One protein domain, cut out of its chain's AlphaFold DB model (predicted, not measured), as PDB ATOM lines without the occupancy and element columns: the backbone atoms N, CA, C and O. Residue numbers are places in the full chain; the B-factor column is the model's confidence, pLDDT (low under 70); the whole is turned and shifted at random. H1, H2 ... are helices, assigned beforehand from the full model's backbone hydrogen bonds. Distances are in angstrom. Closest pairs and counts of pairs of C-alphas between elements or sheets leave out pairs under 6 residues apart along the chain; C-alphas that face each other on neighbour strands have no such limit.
ATOM      1  N   LYS A   7      83.578  54.234-118.809       96.56
ATOM      2  CA  LYS A   7      82.758  54.306-117.593       96.56
ATOM      3  C   LYS A   7      81.298  54.643-117.910       96.56
ATOM      4  O   LYS A   7      80.421  53.901-117.486       96.56
ATOM      5  N   SER A   8      81.049  55.716-118.666       96.31
ATOM      6  CA  SER A   8      79.682  56.137-119.009       96.31
ATOM      7  C   SER A   8      78.950  55.079-119.834       96.31
ATOM      8  O   SER A   8      77.779  54.812-119.585       96.31
ATOM      9  N   PHE A   9      79.658  54.407-120.745       97.44
ATOM     10  CA  PHE A   9      79.112  53.285-121.504       97.44
ATOM     11  C   PHE A   9      78.706  52.105-120.603       97.44
ATOM     12  O   PHE A   9      77.598  51.585-120.715       97.44
ATOM     13  N   TYR A  10      79.566  51.696-119.665       98.00
ATOM     14  CA  TYR A  10      79.246  50.596-118.746       98.00
ATOM     15  C   TYR A  10      78.088  50.924-117.812       98.00
ATOM     16  O   TYR A  10      77.279  50.044-117.516       98.00
ATOM     17  N   GLU A  11      77.992  52.173-117.359       97.88
ATOM     18  CA  GLU A  11      76.861  52.654-116.566       97.88
ATOM     19  C   GLU A  11      75.561  52.584-117.376       97.88
ATOM     20  O   GLU A  11      74.587  52.002-116.897       97.88
ATOM     21  N   TYR A  12      75.569  53.072-118.621       97.38
ATOM     22  CA  TYR A  12      74.429  52.983-119.537       97.38
ATOM     23  C   TYR A  12      73.957  51.534-119.737       97.38
ATOM     24  O   TYR A  12      72.795  51.217-119.470       97.38
ATOM     25  N   MET A  13      74.864  50.629-120.119       98.00
ATOM     26  CA  MET A  13      74.529  49.219-120.348       98.00
ATOM     27  C   MET A  13      74.027  48.543-119.068       98.00
ATOM     28  O   MET A  13      73.042  47.804-119.090       98.00
ATOM     29  N   SER A  14      74.660  48.832-117.928       97.69
ATOM     30  CA  SER A  14      74.265  48.234-116.651       97.69
ATOM     31  C   SER A  14      72.859  48.652-116.224       97.69
ATOM     32  O   SER A  14      72.078  47.823-115.751       97.69
ATOM     33  N   LEU A  15      72.519  49.931-116.416       97.69
ATOM     34  CA  LEU A  15      71.185  50.459-116.139       97.69
ATOM     35  C   LEU A  15      70.142  49.860-117.087       97.69
ATOM     36  O   LEU A  15      69.085  49.422-116.629       97.69
ATOM     37  N   ARG A  16      70.451  49.787-118.387       96.69
ATOM     38  CA  ARG A  16      69.526  49.294-119.417       96.69
ATOM     39  C   ARG A  16      69.164  47.822-119.226       96.69
ATOM     40  O   ARG A  16      67.988  47.470-119.287       96.69
ATOM     41  N   PHE A  17      70.148  46.978-118.929       96.00
ATOM     42  CA  PHE A  17      69.959  45.529-118.783       96.00
ATOM     43  C   PHE A  17      69.790  45.065-117.331       96.00
ATOM     44  O   PHE A  17      69.645  43.869-117.082       96.00
ATOM     45  N   LYS A  18      69.790  45.994-116.364       96.25
ATOM     46  CA  LYS A  18      69.679  45.711-114.920       96.25
ATOM     47  C   LYS A  18      70.688  44.655-114.444       96.25
ATOM     48  O   LYS A  18      70.380  43.815-113.601       96.25
ATOM     49  N   THR A  19      71.898  44.701-114.992       94.56
ATOM     50  CA  THR A  19      72.991  43.765-114.700       94.56
ATOM     51  C   THR A  19      74.312  44.513-114.603       94.56
ATOM     52  O   THR A  19      74.429  45.636-115.076       94.56
ATOM     53  N   LYS A  20      75.338  43.916-113.992       95.25
ATOM     54  CA  LYS A  20      76.674  44.519-113.967       95.25
ATOM     55  C   LYS A  20      77.369  44.275-115.306       95.25
ATOM     56  O   LYS A  20      78.001  43.234-115.489       95.25
ATOM     57  N   TYR A  21      77.292  45.248-116.207       95.50
ATOM     58  CA  TYR A  21      77.968  45.203-117.498       95.50
ATOM     59  C   TYR A  21      79.438  45.627-117.359       95.50
ATOM     60  O   TYR A  21      79.757  46.623-116.708       95.50
ATOM     61  N   LYS A  22      80.356  44.840-117.931       94.19
ATOM     62  CA  LYS A  22      81.811  45.071-117.836       94.19
ATOM     63  C   LYS A  22      82.595  44.504-119.024       94.19
ATOM     64  O   LYS A  22      83.762  44.149-118.869       94.19
ATOM     65  N   ASP A  23      81.943  44.364-120.173       93.75
ATOM     66  CA  ASP A  23      82.564  43.787-121.362       93.75
ATOM     67  C   ASP A  23      83.440  44.824-122.080       93.75
ATOM     68  O   ASP A  23      82.991  45.917-122.428       93.75
ATOM     69  N   SER A  24      84.731  44.530-122.242       94.62
ATOM     70  CA  SER A  24      85.645  45.398-122.988       94.62
ATOM     71  C   SER A  24      85.359  45.373-124.477       94.62
ATOM     72  O   SER A  24      85.433  46.433-125.089       94.62
ATOM     73  N   GLN A  25      84.976  44.215-125.017       95.19
ATOM     74  CA  GLN A  25      84.726  44.071-126.443       95.19
ATOM     75  C   GLN A  25      83.543  44.938-126.871       95.19
ATOM     76  O   GLN A  25      83.644  45.642-127.866       95.19
ATOM     77  N   GLY A  26      82.466  44.985-126.081       95.81
ATOM     78  CA  GLY A  26      81.351  45.893-126.345       95.81
ATOM     79  C   GLY A  26      81.731  47.378-126.379       95.81
ATOM     80  O   GLY A  26      81.111  48.141-127.115       95.81
ATOM     81  N   TYR A  27      82.762  47.805-125.636       97.19
ATOM     82  CA  TYR A  27      83.256  49.185-125.729       97.19
ATOM     83  C   TYR A  27      84.048  49.420-127.017       97.19
ATOM     84  O   TYR A  27      83.918  50.482-127.616       97.19
ATOM     85  N   ASP A  28      84.831  48.440-127.462       97.31
ATOM     86  CA  ASP A  28      85.527  48.530-128.747       97.31
ATOM     87  C   ASP A  28      84.505  48.557-129.899       97.31
ATOM     88  O   ASP A  28      84.561  49.446-130.745       97.31
ATOM     89  N   THR A  29      83.464  47.716-129.834       96.94
ATOM     90  CA  THR A  29      82.326  47.741-130.768       96.94
ATOM     91  C   THR A  29      81.621  49.102-130.789       96.94
ATOM     92  O   THR A  29      81.252  49.579-131.858       96.94
ATOM     93  N   LEU A  30      81.444  49.762-129.638       97.50
ATOM     94  CA  LEU A  30      80.882  51.118-129.583       97.50
ATOM     95  C   LEU A  30      81.733  52.121-130.372       97.50
ATOM     96  O   LEU A  30      81.191  52.970-131.078       97.50
ATOM     97  N   LEU A  31      83.059  52.046-130.245       96.38
ATOM     98  CA  LEU A  31      83.960  52.935-130.977       96.38
ATOM     99  C   LEU A  31      83.916  52.664-132.483       96.38
ATOM    100  O   LEU A  31      83.916  53.625-133.254       96.38
ATOM    101  N   ASP A  32      83.824  51.395-132.882       96.50
ATOM    102  CA  ASP A  32      83.686  50.990-134.282       96.50
ATOM    103  C   ASP A  32      82.367  51.488-134.885       96.50
ATOM    104  O   ASP A  32      82.373  52.046-135.979       96.50
ATOM    105  N   VAL A  33      81.251  51.368-134.155       96.50
ATOM    106  CA  VAL A  33      79.939  51.903-134.563       96.50
ATOM    107  C   VAL A  33      80.001  53.413-134.772       96.50
ATOM    108  O   VAL A  33      79.557  53.903-135.805       96.50
ATOM    109  N   ILE A  34      80.565  54.159-133.813       95.75
ATOM    110  CA  ILE A  34      80.706  55.620-133.926       95.75
ATOM    111  C   ILE A  34      81.544  55.969-135.157       95.75
ATOM    112  O   ILE A  34      81.197  56.878-135.906       95.75
ATOM    113  N   GLN A  35      82.642  55.246-135.377       95.00
ATOM    114  CA  GLN A  35      83.497  55.467-136.534       95.00
ATOM    115  C   GLN A  35      82.795  55.125-137.850       95.00
ATOM    116  O   GLN A  35      83.035  55.811-138.837       95.00
ATOM    117  N   ASP A  36      81.982  54.072-137.901       95.38
ATOM    118  CA  ASP A  36      81.278  53.669-139.118       95.38
ATOM    119  C   ASP A  36      80.151  54.639-139.478       95.38
ATOM    120  O   ASP A  36      80.063  55.068-140.628       95.38
ATOM    121  N   ALA A  37      79.372  55.066-138.484       94.62
ATOM    122  CA  ALA A  37      78.328  56.073-138.644       94.62
ATOM    123  C   ALA A  37      78.882  57.423-139.142       94.62
ATOM    124  O   ALA A  37      78.248  58.083-139.958       94.62
ATOM    125  N   ASP A  38      80.086  57.817-138.710       93.00
ATOM    126  CA  ASP A  38      80.733  59.079-139.109       93.00
ATOM    127  C   ASP A  38      81.310  59.048-140.545       93.00
ATOM    128  O   ASP A  38      81.725  60.076-141.078       93.00
ATOM    129  N   LYS A  39      81.347  57.882-141.216       93.75
ATOM    130  CA  LYS A  39      81.882  57.780-142.591       93.75
ATOM    131  C   LYS A  39      80.973  58.415-143.640       93.75
ATOM    132  O   LYS A  39      81.479  58.883-144.658       93.75
ATOM    133  N   SER A  40      79.654  58.357-143.449       93.44
ATOM    134  CA  SER A  40      78.662  58.862-144.408       93.44
ATOM    135  C   SER A  40      77.252  58.833-143.824       93.44
ATOM    136  O   SER A  40      76.949  57.964-143.009       93.44
ATOM    137  N   GLU A  41      76.368  59.676-144.354       93.12
ATOM    138  CA  GLU A  41      74.936  59.663-144.029       93.12
ATOM    139  C   GLU A  41      74.273  58.301-144.308       93.12
ATOM    140  O   GLU A  41      73.487  57.836-143.494       93.12
ATOM    141  N   GLU A  42      74.643  57.610-145.393       95.69
ATOM    142  CA  GLU A  42      74.138  56.261-145.709       95.69
ATOM    143  C   GLU A  42      74.441  55.265-144.579       95.69
ATOM    144  O   GLU A  42      73.534  54.628-144.052       95.69
ATOM    145  N   ARG A  43      75.698  55.207-144.118       94.88
ATOM    146  CA  ARG A  43      76.105  54.358-142.981       94.88
ATOM    147  C   ARG A  43      75.398  54.713-141.681       94.88
ATOM    148  O   ARG A  43      75.049  53.822-140.910       94.88
ATOM    149  N   PHE A  44      75.196  56.003-141.426       94.75
ATOM    150  CA  PHE A  44      74.415  56.444-140.277       94.75
ATOM    151  C   PHE A  44      72.978  55.909-140.356       94.75
ATOM    152  O   PHE A  44      72.476  55.366-139.372       94.75
ATOM    153  N   MET A  45      72.338  56.020-141.523       95.00
ATOM    154  CA  MET A  45      70.971  55.546-141.739       95.00
ATOM    155  C   MET A  45      70.862  54.022-141.618       95.00
ATOM    156  O   MET A  45      69.976  53.555-140.906       95.00
ATOM    157  N   ASP A  46      71.799  53.261-142.196       94.25
ATOM    158  CA  ASP A  46      71.864  51.798-142.055       94.25
ATOM    159  C   ASP A  46      71.864  51.378-140.574       94.25
ATOM    160  O   ASP A  46      71.119  50.492-140.152       94.25
ATOM    161  N   LEU A  47      72.691  52.037-139.753       95.06
ATOM    162  CA  LEU A  47      72.781  51.771-138.316       95.06
ATOM    163  C   LEU A  47      71.524  52.226-137.563       95.06
ATOM    164  O   LEU A  47      71.075  51.535-136.648       95.06
ATOM    165  N   ALA A  48      70.937  53.364-137.940       94.44
ATOM    166  CA  ALA A  48      69.706  53.861-137.338       94.44
ATOM    167  C   ALA A  48      68.536  52.893-137.566       94.44
ATOM    168  O   ALA A  48      67.776  52.624-136.632       94.44
ATOM    169  N   GLU A  49      68.425  52.297-138.754       93.44
ATOM    170  CA  GLU A  49      67.393  51.305-139.066       93.44
ATOM    171  C   GLU A  49      67.476  50.060-138.172       93.44
ATOM    172  O   GLU A  49      66.439  49.539-137.749       93.44
ATOM    173  N   LEU A  50      68.684  49.629-137.777       93.00
ATOM    174  CA  LEU A  50      68.848  48.517-136.830       93.00
ATOM    175  C   LEU A  50      68.153  48.796-135.487       93.00
ATOM    176  O   LEU A  50      67.600  47.886-134.866       93.00
ATOM    177  N   THR A  51      68.132  50.054-135.038       90.56
ATOM    178  CA  THR A  51      67.523  50.433-133.750       90.56
ATOM    179  C   THR A  51      65.990  50.394-133.770       90.56
ATOM    180  O   THR A  51      65.356  50.317-132.716       90.56
ATOM    181  N   LEU A  52      65.384  50.364-134.962       92.38
ATOM    182  CA  LEU A  52      63.932  50.321-135.163       92.38
ATOM    183  C   LEU A  52      63.370  48.889-135.214       92.38
ATOM    184  O   LEU A  52      62.155  48.707-135.318       92.38
ATOM    185  N   MET A  53      64.227  47.868-135.103       90.62
ATOM    186  CA  MET A  53      63.830  46.462-135.171       90.62
ATOM    187  C   MET A  53      62.822  46.073-134.083       90.62
ATOM    188  O   MET A  53      63.100  46.118-132.871       90.62
ATOM    189  N   ASN A  54      61.668  45.572-134.525       91.75
ATOM    190  CA  ASN A  54      60.687  44.941-133.651       91.75
ATOM    191  C   ASN A  54      61.142  43.519-133.241       91.75
ATOM    192  O   ASN A  54      62.195  43.025-133.644       91.75
ATOM    193  N   LYS A  55      60.350  42.825-132.414       89.00
ATOM    194  CA  LYS A  55      60.706  41.476-131.927       89.00
ATOM    195  C   LYS A  55      60.910  40.449-133.048       89.00
ATOM    196  O   LYS A  55      61.770  39.582-132.917       89.00
ATOM    197  N   THR A  56      60.117  40.529-134.113       92.50
ATOM    198  CA  THR A  56      60.224  39.652-135.283       92.50
ATOM    199  C   THR A  56      61.497  39.955-136.061       92.50
ATOM    200  O   THR A  56      62.245  39.030-136.369       92.50
ATOM    201  N   ASP A  57      61.800  41.233-136.293       93.19
ATOM    202  CA  ASP A  57      63.005  41.650-137.021       93.19
ATOM    203  C   ASP A  57      64.268  41.195-136.289       93.19
ATOM    204  O   ASP A  57      65.177  40.646-136.904       93.19
ATOM    205  N   ARG A  58      64.294  41.299-134.953       92.12
ATOM    206  CA  ARG A  58      65.412  40.799-134.132       92.12
ATOM    207  C   ARG A  58      65.606  39.290-134.255       92.12
ATOM    208  O   ARG A  58      66.739  38.812-134.241       92.12
ATOM    209  N   LEU A  59      64.516  38.526-134.363       91.62
ATOM    210  CA  LEU A  59      64.594  37.078-134.560       91.62
ATOM    211  C   LEU A  59      65.168  36.738-135.939       91.62
ATOM    212  O   LEU A  59      66.021  35.855-136.037       91.62
ATOM    213  N   ILE A  60      64.725  37.453-136.977       92.44
ATOM    214  CA  ILE A  60      65.234  37.318-138.345       92.44
ATOM    215  C   ILE A  60      66.715  37.701-138.390       92.44
ATOM    216  O   ILE A  60      67.523  36.929-138.894       92.44
ATOM    217  N   TYR A  61      67.088  38.831-137.790       91.62
ATOM    218  CA  TYR A  61      68.472  39.290-137.697       91.62
ATOM    219  C   TYR A  61      69.364  38.251-137.019       91.62
ATOM    220  O   TYR A  61      70.405  37.871-137.548       91.62
ATOM    221  N   ARG A  62      68.929  37.702-135.882       93.12
ATOM    222  CA  ARG A  62      69.668  36.639-135.192       93.12
ATOM    223  C   ARG A  62      69.834  35.391-136.063       93.12
ATOM    224  O   ARG A  62      70.893  34.773-136.034       93.12
ATOM    225  N   ASN A  63      68.799  35.008-136.813       91.75
ATOM    226  CA  ASN A  63      68.871  33.875-137.735       91.75
ATOM    227  C   ASN A  63      69.851  34.145-138.885       91.75
ATOM    228  O   ASN A  63      70.685  33.293-139.167       91.75
ATOM    229  N   LEU A  64      69.819  35.347-139.467       92.31
ATOM    230  CA  LEU A  64      70.770  35.787-140.486       92.31
ATOM    231  C   LEU A  64      72.214  35.731-139.968       92.31
ATOM    232  O   LEU A  64      73.084  35.175-140.634       92.31
ATOM    233  N   MET A  65      72.466  36.251-138.764       92.12
ATOM    234  CA  MET A  65      73.791  36.196-138.137       92.12
ATOM    235  C   MET A  65      74.256  34.751-137.940       92.12
ATOM    236  O   MET A  65      75.400  34.435-138.266       92.12
ATOM    237  N   ALA A  66      73.363  33.857-137.503       92.31
ATOM    238  CA  ALA A  66      73.669  32.434-137.367       92.31
ATOM    239  C   ALA A  66      73.991  31.779-138.722       92.31
ATOM    240  O   ALA A  66      74.974  31.048-138.826       92.31
ATOM    241  N   CYS A  67      73.235  32.088-139.783       93.75
ATOM    242  CA  CYS A  67      73.535  31.638-141.147       93.75
ATOM    243  C   CYS A  67      74.899  32.141-141.649       93.75
ATOM    244  O   CYS A  67      75.571  31.436-142.397       93.75
ATOM    245  N   ASN A  68      75.328  33.316-141.190       93.38
ATOM    246  CA  ASN A  68      76.641  33.893-141.480       93.38
ATOM    247  C   ASN A  68      77.750  33.393-140.529       93.38
ATOM    248  O   ASN A  68      78.861  33.920-140.548       93.38
ATOM    249  N   GLY A  69      77.473  32.384-139.696       92.62
ATOM    250  CA  GLY A  69      78.447  31.749-138.802       92.62
ATOM    251  C   GLY A  69      78.621  32.428-137.440       92.62
ATOM    252  O   GLY A  69      79.529  32.066-136.695       92.62
ATOM    253  N   SER A  70      77.773  33.400-137.097       91.06
ATOM    254  CA  SER A  70      77.775  34.096-135.805       91.06
ATOM    255  C   SER A  70      76.523  33.757-135.000       91.06
ATOM    256  O   SER A  70      75.464  34.361-135.168       91.06
ATOM    257  N   GLU A  71      76.636  32.793-134.090       92.31
ATOM    258  CA  GLU A  71      75.541  32.444-133.184       92.31
ATOM    259  C   GLU A  71      75.458  33.435-132.020       92.31
ATOM    260  O   GLU A  71      76.305  33.457-131.127       92.31
ATOM    261  N   LEU A  72      74.411  34.260-132.027       90.12
ATOM    262  CA  LEU A  72      74.123  35.222-130.968       90.12
ATOM    263  C   LEU A  72      72.940  34.753-130.124       90.12
ATOM    264  O   LEU A  72      71.913  34.305-130.636       90.12
ATOM    265  N   THR A  73      73.047  34.920-128.812       92.38
ATOM    266  CA  THR A  73      71.910  34.810-127.893       92.38
ATOM    267  C   THR A  73      70.959  36.006-128.059       92.38
ATOM    268  O   THR A  73      71.374  37.055-128.553       92.38
ATOM    269  N   PRO A  74      69.684  35.906-127.619       91.81
ATOM    270  CA  PRO A  74      68.789  37.066-127.585       91.81
ATOM    271  C   PRO A  74      69.409  38.285-126.884       91.81
ATOM    272  O   PRO A  74      69.322  39.393-127.403       91.81
ATOM    273  N   LEU A  75      70.082  38.062-125.748       92.31
ATOM    274  CA  LEU A  75      70.714  39.129-124.975       92.31
ATOM    275  C   LEU A  75      71.832  39.815-125.764       92.31
ATOM    276  O   LEU A  75      71.874  41.034-125.789       92.31
ATOM    277  N   GLN A  76      72.689  39.056-126.450       92.94
ATOM    278  CA  GLN A  76      73.777  39.637-127.247       92.94
ATOM    279  C   GLN A  76      73.261  40.487-128.416       92.94
ATOM    280  O   GLN A  76      73.872  41.499-128.748       92.94
ATOM    281  N   VAL A  77      72.132  40.108-129.028       93.75
ATOM    282  CA  VAL A  77      71.481  40.947-130.049       93.75
ATOM    283  C   VAL A  77      70.971  42.240-129.421       93.75
ATOM    284  O   VAL A  77      71.244  43.316-129.944       93.75
ATOM    285  N   ASP A  78      70.278  42.159-128.283       94.31
ATOM    286  CA  ASP A  78      69.775  43.352-127.600       94.31
ATOM    287  C   ASP A  78      70.920  44.269-127.125       94.31
ATOM    288  O   ASP A  78      70.815  45.490-127.247       94.31
ATOM    289  N   GLU A  79      72.021  43.703-126.624       95.38
ATOM    290  CA  GLU A  79      73.230  44.439-126.234       95.38
ATOM    291  C   GLU A  79      73.871  45.140-127.434       95.38
ATOM    292  O   GLU A  79      74.207  46.318-127.332       95.38
ATOM    293  N   TYR A  80      73.990  44.460-128.579       95.69
ATOM    294  CA  TYR A  80      74.498  45.068-129.808       95.69
ATOM    295  C   TYR A  80      73.621  46.238-130.270       95.69
ATOM    296  O   TYR A  80      74.136  47.320-130.539       95.69
ATOM    297  N   LEU A  81      72.297  46.072-130.288       95.81
ATOM    298  CA  LEU A  81      71.381  47.154-130.660       95.81
ATOM    299  C   LEU A  81      71.467  48.342-129.690       95.81
ATOM    300  O   LEU A  81      71.432  49.490-130.124       95.81
ATOM    301  N   ALA A  82      71.639  48.085-128.391       96.69
ATOM    302  CA  ALA A  82      71.847  49.137-127.400       96.69
ATOM    303  C   ALA A  82      73.184  49.877-127.585       96.69
ATOM    304  O   ALA A  82      73.241  51.078-127.319       96.69
ATOM    305  N   ILE A  83      74.237  49.180-128.031       97.50
ATOM    306  CA  ILE A  83      75.520  49.785-128.417       97.50
ATOM    307  C   ILE A  83      75.329  50.697-129.629       97.50
ATOM    308  O   ILE A  83      75.822  51.823-129.609       97.50
ATOM    309  N   VAL A  84      74.597  50.236-130.651       97.00
ATOM    310  CA  VAL A  84      74.296  51.034-131.847       97.00
ATOM    311  C   VAL A  84      73.529  52.301-131.474       97.00
ATOM    312  O   VAL A  84      73.988  53.397-131.780       97.00
ATOM    313  N   GLU A  85      72.430  52.164-130.732       96.19
ATOM    314  CA  GLU A  85      71.607  53.283-130.255       96.19
ATOM    315  C   GLU A  85      72.443  54.323-129.495       96.19
ATOM    316  O   GLU A  85      72.416  55.503-129.833       96.19
ATOM    317  N   TYR A  86      73.258  53.879-128.534       96.19
ATOM    318  CA  TYR A  86      74.119  54.774-127.761       96.19
ATOM    319  C   TYR A  86      75.213  55.423-128.615       96.19
ATOM    320  O   TYR A  86      75.548  56.582-128.404       96.19
ATOM    321  N   GLY A  87      75.781  54.702-129.587       95.75
ATOM    322  CA  GLY A  87      76.799  55.233-130.494       95.75
ATOM    323  C   GLY A  87      76.278  56.369-131.376       95.75
ATOM    324  O   GLY A  87      76.962  57.380-131.540       95.75
ATOM    325  N   LEU A  88      75.052  56.247-131.891       94.50
ATOM    326  CA  LEU A  88      74.442  57.253-132.768       94.50
ATOM    327  C   LEU A  88      74.171  58.593-132.056       94.50
ATOM    328  O   LEU A  88      74.225  59.649-132.696       94.50
ATOM    329  N   GLU A  89      73.989  58.597-130.728       93.62
ATOM    330  CA  GLU A  89      73.908  59.830-129.917       93.62
ATOM    331  C   GLU A  89      75.193  60.680-129.987       93.62
ATOM    332  O   GLU A  89      75.166  61.879-129.710       93.62
ATOM    333  N   TYR A  90      76.329  60.082-130.364       92.50
ATOM    334  CA  TYR A  90      77.623  60.765-130.464       92.50
ATOM    335  C   TYR A  90      78.004  61.194-131.882       92.50
ATOM    336  O   TYR A  90      79.004  61.903-132.033       92.50
TER     337      TYR A  90
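What this domain is: This is residues 7 to 90 of the 93 residues of an uncharacterized protein of Saprospirales bacterium (UniProt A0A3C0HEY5). One helix, H5, runs through the middle, and H2 and H3, joined at a corner like a V, pack on it from two sides. H1 and H4 lie farther out, H1 near H2 and H5, and H4 set across near the beginning of H5. The printed part has 84 residues with five named helices, H1 to H5 in order along the chain, and no named strand; the class is all helix. It is compact, with a radius of gyration of the C-alphas of 12.8 A, and spans 33 by 32 by 22 A.

How they stand to each other: Start at H1, residues 7 to 17, which is close but not clearly touching to H5, residues 74 to 88: the closest C-alphas, of Met 13 and Ala 82, are 7.5 A apart. H2, residues 24 to 37, touches H5 at a steep tilt of 48 degrees, the same way; look at the closest C-alphas, of Ile 34 and Gly 87, 5.2 A apart. H3, residues 41 to 51, touches H2 only at the corner, with C-alphas 37 and 44 closest at 4.3 A. H3 also touches H5, opposite ways at a steep tilt of 38 degrees, closest at Thr 51 and Leu 81, whose C-alphas are 5.9 A apart. H4, residues 55 to 67, only just touches H5, with 3 pairs of C-alphas within 8 A; the closest are those of Arg 62 and Val 77, 6.9 A apart, and the lines are about perpendicular at 77 degrees. H4 is apart from H1, H2 and H3. In H1, H2, H4 and H5 every O i to N i+4 pair is within hydrogen-bond range; in H3, 5 of 7 are.

Where its parts are: Find C-alpha 7 at (82.758, 54.306, -117.593); from there H1 runs 15.6 A to C-alpha 17. H2, residues 24 to 37, measures 20.3 A, H3, residues 41 to 51, 15.7 A, and H4, residues 55 to 67, 18.6 A. H5 runs 21.6 A from C-alpha 74 at (68.789, 37.066, -127.585) to C-alpha 88 at (74.442, 57.253, -132.768).

The domain as a whole: Look for the two C-alphas farthest apart at Lys 7 and Cys 67, 34.0 A. The printed part has no cut; the links H2 to H3 and H3 to H4 are tight, H1 to H2 and H4 to H5 short. The mean pLDDT of the printed part is 94.5, and no printed residue is under 70.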